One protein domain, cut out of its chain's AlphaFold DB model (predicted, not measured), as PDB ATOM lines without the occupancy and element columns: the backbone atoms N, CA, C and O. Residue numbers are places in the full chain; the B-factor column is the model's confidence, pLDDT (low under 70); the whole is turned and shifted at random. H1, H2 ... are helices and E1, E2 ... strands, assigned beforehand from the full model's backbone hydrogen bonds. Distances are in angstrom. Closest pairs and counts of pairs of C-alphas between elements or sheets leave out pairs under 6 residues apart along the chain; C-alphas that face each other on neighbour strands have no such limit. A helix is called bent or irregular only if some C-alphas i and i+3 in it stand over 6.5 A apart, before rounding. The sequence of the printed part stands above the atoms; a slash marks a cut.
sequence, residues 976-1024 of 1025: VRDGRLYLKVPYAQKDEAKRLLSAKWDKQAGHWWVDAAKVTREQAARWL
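AT A GLANCE: This is residues 976 to 1024 of the 1025 residues of a protein of Streptomyces sp. SID1046 (UniProt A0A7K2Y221). A small three-stranded antiparallel sheet has one irregular helix, H1, over one of its faces, and the last stretch, residues 1012 to 1024, folds back as a long loop with no named element. The printed part has 49 residues, with E1, H1, E2 and E3 in this order along the chain. Strand order across the sheet is E1 E3 E2. The class is mixed, helices and strands, with under half of the residues, 23, in named elements. The whole is compact, with a radius of gyration of the C-alphas of 9.6 A and spans of 26 by 25 by 16 A.

HOW THE PARTS SIT: Residues 976 to 977 pair antiparallel with residues 980 to 981 of E1, residues 980 to 983. E1 is an edge strand and the antiparallel neighbour of E3, residues 1007 to 1011, at 137 degrees; N 983 and O 1008 are 2.7 A apart, within hydrogen-bond range. H1, residues 987 to 997, is on the sheet at a height over the sheet of 9.4 A. It lies over E3 and only just over E2, residues 1000 to 1002, with 3 C-alphas on E2. It runs along the strands, at 2 degrees to E3 on the local plane. The closest C-alphas of H1 and E3, Leu 997 and Val 1010, are 6.7 A apart. In H1, 5 of 7 O i to N i+4 pairs are within hydrogen-bond range. E2 and E3 form an antiparallel hairpin, with N 1000 and O 1009 2.8 A apart, within hydrogen-bond range. E1, H1 and E2 form a split strand-helix-strand unit, two strands running the same way with E3 between them, its crossover right-handed.

IN THESE COORDINATES: E1 begins at C-alpha 980 (-38.920, 40.612, -4.101). H1 is 15.2 A long and irregular: C-alphas 988 and 991 are 7.8 A apart. E2 measures 6.6 A. E3 measures 13.3 A and ends at C-alpha 1011 (-34.473, 39.333, -2.203).

THE WHOLE: The two C-alphas farthest apart, those of Asp 978 and Ala 988, are 26.7 A apart. The printed part has no cut, and the three links between named elements are tight. The mean pLDDT of the printed part is 85.1, and residue 987 is under 70.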
ATOM      1  N   VAL A 976     -43.281  44.684  -1.576       87.56
ATOM      2  CA  VAL A 976     -42.776  43.303  -1.546       87.56
ATOM      3  C   VAL A 976     -43.793  42.401  -2.239       87.56
ATOM      4  O   VAL A 976     -44.932  42.315  -1.788       87.56
ATOM      5  N   ARG A 977     -43.400  41.740  -3.331       85.06
ATOM      6  CA  ARG A 977     -44.245  40.784  -4.073       85.06
ATOM      7  C   ARG A 977     -43.384  39.608  -4.523       85.06
ATOM      8  O   ARG A 977     -42.272  39.819  -4.998       85.06
ATOM      9  N   ASP A 978     -43.865  38.384  -4.313       83.31
ATOM     10  CA  ASP A 978     -43.171  37.131  -4.665       83.31
ATOM     11  C   ASP A 978     -41.733  37.030  -4.109       83.31
ATOM     12  O   ASP A 978     -40.801  36.610  -4.796       83.31
ATOM     13  N   GLY A 979     -41.530  37.479  -2.863       85.44
ATOM     14  CA  GLY A 979     -40.216  37.492  -2.200       85.44
ATOM     15  C   GLY A 979     -39.259  38.591  -2.686       85.44
ATOM     16  O   GLY A 979     -38.096  38.612  -2.289       85.44
ATOM     17  N   ARG A 980     -39.725  39.523  -3.527       92.25
ATOM     18  CA  ARG A 980     -38.920  40.612  -4.101       92.25
ATOM     19  C   ARG A 980     -39.324  41.958  -3.516       92.25
ATOM     20  O   ARG A 980     -40.485  42.340  -3.638       92.25
ATOM     21  N   LEU A 981     -38.376  42.692  -2.936       92.00
ATOM     22  CA  LEU A 981     -38.545  44.095  -2.544       92.00
ATOM     23  C   LEU A 981     -38.102  44.999  -3.698       92.00
ATOM     24  O   LEU A 981     -36.927  44.986  -4.065       92.00
ATOM     25  N   TYR A 982     -39.021  45.783  -4.260       93.38
ATOM     26  CA  TYR A 982     -38.733  46.663  -5.397       93.38
ATOM     27  C   TYR A 982     -38.150  48.012  -4.954       93.38
ATOM     28  O   TYR A 982     -38.588  48.600  -3.969       93.38
ATOM     29  N   LEU A 983     -37.170  48.521  -5.701       92.38
ATOM     30  CA  LEU A 983     -36.336  49.679  -5.391       92.38
ATOM     31  C   LEU A 983     -36.343  50.700  -6.538       92.38
ATOM     32  O   LEU A 983     -36.390  50.354  -7.725       92.38
ATOM     33  N   LYS A 984     -36.199  51.978  -6.184       91.69
ATOM     34  CA  LYS A 984     -36.008  53.096  -7.113       91.69
ATOM     35  C   LYS A 984     -34.525  53.440  -7.219       91.69
ATOM     36  O   LYS A 984     -34.070  54.436  -6.669       91.69
ATOM     37  N   VAL A 985     -33.762  52.613  -7.934       88.25
ATOM     38  CA  VAL A 985     -32.325  52.856  -8.153       88.25
ATOM     39  C   VAL A 985     -32.129  53.743  -9.394       88.25
ATOM     40  O   VAL A 985     -32.481  53.314 -10.499       88.25
ATOM     41  N   PRO A 986     -31.565  54.961  -9.264       86.06
ATOM     42  CA  PRO A 986     -31.180  55.782 -10.412       86.06
ATOM     43  C   PRO A 986     -30.132  55.071 -11.275       86.06
ATOM     44  O   PRO A 986     -29.263  54.375 -10.754       86.06
ATOM     45  N   TYR A 987     -30.153  55.282 -12.594       68.44
ATOM     46  CA  TYR A 987     -29.265  54.571 -13.527       68.44
ATOM     47  C   TYR A 987     -27.770  54.699 -13.177       68.44
ATOM     48  O   TYR A 987     -27.030  53.723 -13.291       68.44
ATOM     49  N   ALA A 988     -27.343  55.869 -12.689       78.69
ATOM     50  CA  ALA A 988     -25.966  56.128 -12.265       78.69
ATOM     51  C   ALA A 988     -25.515  55.295 -11.044       78.69
ATOM     52  O   ALA A 988     -24.322  55.136 -10.827       78.69
ATOM     53  N   GLN A 989     -26.451  54.741 -10.266       82.19
ATOM     54  CA  GLN A 989     -26.183  53.987  -9.031       82.19
ATOM     55  C   GLN A 989     -26.419  52.473  -9.197       82.19
ATOM     56  O   GLN A 989     -26.387  51.716  -8.227       82.19
ATOM     57  N   LYS A 990     -26.647  51.999 -10.432       81.25
ATOM     58  CA  LYS A 990     -26.989  50.593 -10.716       81.25
ATOM     59  C   LYS A 990     -25.900  49.599 -10.296       81.25
ATOM     60  O   LYS A 990     -26.217  48.518  -9.807       81.25
ATOM     61  N   ASP A 991     -24.628  49.942 -10.494       72.81
ATOM     62  CA  ASP A 991     -23.511  49.033 -10.211       72.81
ATOM     63  C   ASP A 991     -23.209  48.990  -8.706       72.81
ATOM     64  O   ASP A 991     -22.871  47.940  -8.163       72.81
ATOM     65  N   GLU A 992     -23.473  50.094  -8.004       82.25
ATOM     66  CA  GLU A 992     -23.428  50.176  -6.545       82.25
ATOM     67  C   GLU A 992     -24.544  49.333  -5.901       82.25
ATOM     68  O   GLU A 992     -24.260  48.517  -5.025       82.25
ATOM     69  N   ALA A 993     -25.788  49.433  -6.387       83.25
ATOM     70  CA  ALA A 993     -26.914  48.634  -5.888       83.25
ATOM     71  C   ALA A 993     -26.742  47.122  -6.144       83.25
ATOM     72  O   ALA A 993     -27.101  46.298  -5.299       83.25
ATOM     73  N   LYS A 994     -26.142  46.734  -7.281       85.44
ATOM     74  CA  LYS A 994     -25.761  45.337  -7.557       85.44
ATOM     75  C   LYS A 994     -24.700  44.827  -6.593       85.44
ATOM     76  O   LYS A 994     -24.813  43.706  -6.116       85.44
ATOM     77  N   ARG A 995     -23.674  45.634  -6.320       88.00
ATOM     78  CA  ARG A 995     -22.561  45.239  -5.453       88.00
ATOM     79  C   ARG A 995     -22.981  45.149  -3.986       88.00
ATOM     80  O   ARG A 995     -22.594  44.199  -3.320       88.00
ATOM     81  N   LEU A 996     -23.748  46.123  -3.493       82.50
ATOM     82  CA  LEU A 996     -24.103  46.220  -2.074       82.50
ATOM     83  C   LEU A 996     -25.295  45.341  -1.690       82.50
ATOM     84  O   LEU A 996     -25.274  44.738  -0.624       82.50
ATOM     85  N   LEU A 997     -26.324  45.255  -2.542       86.00
ATOM     86  CA  LEU A 997     -27.586  44.581  -2.204       86.00
ATOM     87  C   LEU A 997     -27.922  43.405  -3.127       86.00
ATOM     88  O   LEU A 997     -29.008  42.837  -3.031       86.00
ATOM     89  N   SER A 998     -27.029  43.043  -4.058       88.31
ATOM     90  CA  SER A 998     -27.315  42.040  -5.097       88.31
ATOM     91  C   SER A 998     -28.573  42.364  -5.921       88.31
ATOM     92  O   SER A 998     -29.297  41.460  -6.345       88.31
ATOM     93  N   ALA A 999     -28.843  43.657  -6.148       87.19
ATOM     94  CA  ALA A 999     -30.048  44.122  -6.829       87.19
ATOM     95  C   ALA A 999     -30.126  43.636  -8.288       87.19
ATOM     96  O   ALA A 999     -29.162  43.721  -9.053       87.19
ATOM     97  N   LYS A1000     -31.303  43.156  -8.697       91.12
ATOM     98  CA  LYS A1000     -31.601  42.638 -10.040       91.12
ATOM     99  C   LYS A1000     -32.646  43.517 -10.724       91.12
ATOM    100  O   LYS A1000     -33.490  44.107 -10.064       91.12
ATOM    101  N   TRP A1001     -32.595  43.624 -12.051       91.81
ATOM    102  CA  TRP A1001     -33.573  44.403 -12.818       91.81
ATOM    103  C   TRP A1001     -34.747  43.526 -13.252       91.81
ATOM    104  O   TRP A1001     -34.534  42.504 -13.909       91.81
ATOM    105  N   ASP A1002     -35.974  43.934 -12.927       84.38
ATOM    106  CA  ASP A1002     -37.189  43.313 -13.451       84.38
ATOM    107  C   ASP A1002     -37.655  44.061 -14.708       84.38
ATOM    108  O   ASP A1002     -38.075  45.218 -14.655       84.38
ATOM    109  N   LYS A1003     -37.561  43.396 -15.864       73.81
ATOM    110  CA  LYS A1003     -37.913  43.989 -17.163       73.81
ATOM    111  C   LYS A1003     -39.414  44.217 -17.338       73.81
ATOM    112  O   LYS A1003     -39.768  45.082 -18.129       73.81
ATOM    113  N   GLN A1004     -40.264  43.443 -16.660       73.44
ATOM    114  CA  GLN A1004     -41.720  43.577 -16.760       73.44
ATOM    115  C   GLN A1004     -42.230  44.661 -15.810       73.44
ATOM    116  O   GLN A1004     -43.072  45.462 -16.202       73.44
ATOM    117  N   ALA A1005     -41.671  44.732 -14.599       76.50
ATOM    118  CA  ALA A1005     -42.044  45.748 -13.617       76.50
ATOM    119  C   ALA A1005     -41.341  47.104 -13.822       76.50
ATOM    120  O   ALA A1005     -41.784  48.107 -13.271       76.50
ATOM    121  N   GLY A1006     -40.239  47.154 -14.580       83.75
ATOM    122  CA  GLY A1006     -39.485  48.390 -14.817       83.75
ATOM    123  C   GLY A1006     -38.790  48.942 -13.565       83.75
ATOM    124  O   GLY A1006     -38.526  50.142 -13.483       83.75
ATOM    125  N   HIS A1007     -38.500  48.080 -12.589       89.25
ATOM    126  CA  HIS A1007     -37.887  48.440 -11.315       89.25
ATOM    127  C   HIS A1007     -36.745  47.484 -10.951       89.25
ATOM    128  O   HIS A1007     -36.707  46.323 -11.370       89.25
ATOM    129  N   TRP A1008     -35.802  47.978 -10.148       91.75
ATOM    130  CA  TRP A1008     -34.809  47.122  -9.501       91.75
ATOM    131  C   TRP A1008     -35.470  46.381  -8.344       91.75
ATOM    132  O   TRP A1008     -36.409  46.898  -7.753       91.75
ATOM    133  N   TRP A1009     -34.994  45.191  -8.002       93.50
ATOM    134  CA  TRP A1009     -35.474  44.446  -6.848       93.50
ATOM    135  C   TRP A1009     -34.352  43.687  -6.149       93.50
ATOM    136  O   TRP A1009     -33.337  43.346  -6.759       93.50
ATOM    137  N   VAL A1010     -34.554  43.417  -4.865       93.25
ATOM    138  CA  VAL A1010     -33.675  42.604  -4.018       93.25
ATOM    139  C   VAL A1010     -34.491  41.510  -3.336       93.25
ATOM    140  O   VAL A1010     -35.709  41.632  -3.198       93.25
ATOM    141  N   ASP A1011     -33.835  40.420  -2.950       91.06
ATOM    142  CA  ASP A1011     -34.473  39.333  -2.203       91.06
ATOM    143  C   ASP A1011     -34.870  39.845  -0.810       91.06
ATOM    144  O   ASP A1011     -34.010  40.199   0.002       91.06
ATOM    145  N   ALA A1012     -36.176  39.916  -0.551       87.12
ATOM    146  CA  ALA A1012     -36.731  40.491   0.670       87.12
ATOM    147  C   ALA A1012     -36.379  39.675   1.928       87.12
ATOM    148  O   ALA A1012     -36.475  40.202   3.032       87.12
ATOM    149  N   ALA A1013     -35.951  38.415   1.771       85.06
ATOM    150  CA  ALA A1013     -35.480  37.586   2.877       85.06
ATOM    151  C   ALA A1013     -34.000  37.832   3.229       85.06
ATOM    152  O   ALA A1013     -33.554  37.423   4.299       85.06
ATOM    153  N   LYS A1014     -33.226  38.474   2.339       83.62
ATOM    154  CA  LYS A1014     -31.767  38.654   2.485       83.62
ATOM    155  C   LYS A1014     -31.326  40.094   2.709       83.62
ATOM    156  O   LYS A1014     -30.203  40.310   3.152       83.62
ATOM    157  N   VAL A1015     -32.172  41.064   2.373       83.56
ATOM    158  CA  VAL A1015     -31.857  42.494   2.464       83.56
ATOM    159  C   VAL A1015     -32.912  43.185   3.315       83.56
ATOM    160  O   VAL A1015     -34.098  43.157   2.983       83.56
ATOM    161  N   THR A1016     -32.490  43.824   4.408       83.56
ATOM    162  CA  THR A1016     -33.412  44.565   5.277       83.56
ATOM    163  C   THR A1016     -33.823  45.890   4.633       83.56
ATOM    164  O   THR A1016     -33.098  46.472   3.822       83.56
ATOM    165  N   ARG A1017     -34.995  46.417   5.012       80.56
ATOM    166  CA  ARG A1017     -35.446  47.733   4.525       80.56
ATOM    167  C   ARG A1017     -34.482  48.863   4.901       80.56
ATOM    168  O   ARG A1017     -34.346  49.795   4.122       80.56
ATOM    169  N   GLU A1018     -33.778  48.759   6.026       81.50
ATOM    170  CA  GLU A1018     -32.741  49.721   6.427       81.50
ATOM    171  C   GLU A1018     -31.538  49.706   5.476       81.50
ATOM    172  O   GLU A1018     -31.088  50.761   5.039       81.50
ATOM    173  N   GLN A1019     -31.068  48.523   5.065       81.56
ATOM    174  CA  GLN A1019     -29.984  48.395   4.080       81.56
ATOM    175  C   GLN A1019     -30.377  48.949   2.702       81.56
ATOM    176  O   GLN A1019     -29.535  49.465   1.969       81.56
ATOM    177  N   ALA A1020     -31.663  48.864   2.353       84.00
ATOM    178  CA  ALA A1020     -32.211  49.373   1.102       84.00
ATOM    179  C   ALA A1020     -32.790  50.799   1.195       84.00
ATOM    180  O   ALA A1020     -33.273  51.310   0.182       84.00
ATOM    181  N   ALA A1021     -32.718  51.458   2.360       85.88
ATOM    182  CA  ALA A1021     -33.421  52.715   2.648       85.88
ATOM    183  C   ALA A1021     -33.112  53.826   1.637       85.88
ATOM    184  O   ALA A1021     -33.999  54.574   1.241       85.88
ATOM    185  N   ARG A1022     -31.871  53.879   1.136       83.38
ATOM    186  CA  ARG A1022     -31.419  54.856   0.130       83.38
ATOM    187  C   ARG A1022     -32.180  54.779  -1.204       83.38
ATOM    188  O   ARG A1022     -32.180  55.749  -1.957       83.38
ATOM    189  N   TRP A1023     -32.797  53.637  -1.514       87.38
ATOM    190  CA  TRP A1023     -33.517  53.383  -2.770       87.38
ATOM    191  C   TRP A1023     -34.982  52.993  -2.555       87.38
ATOM    192  O   TRP A1023     -35.642  52.513  -3.484       87.38
ATOM    193  N   LEU A1024     -35.490  53.202  -1.345       84.56
ATOM    194  CA  LEU A1024     -36.901  53.104  -1.001       84.56
ATOM    195  C   LEU A1024     -37.487  54.527  -0.911       84.56
ATOM    196  O   LEU A1024     -36.739  55.461  -0.622       84.56
TER     197      LEU A1024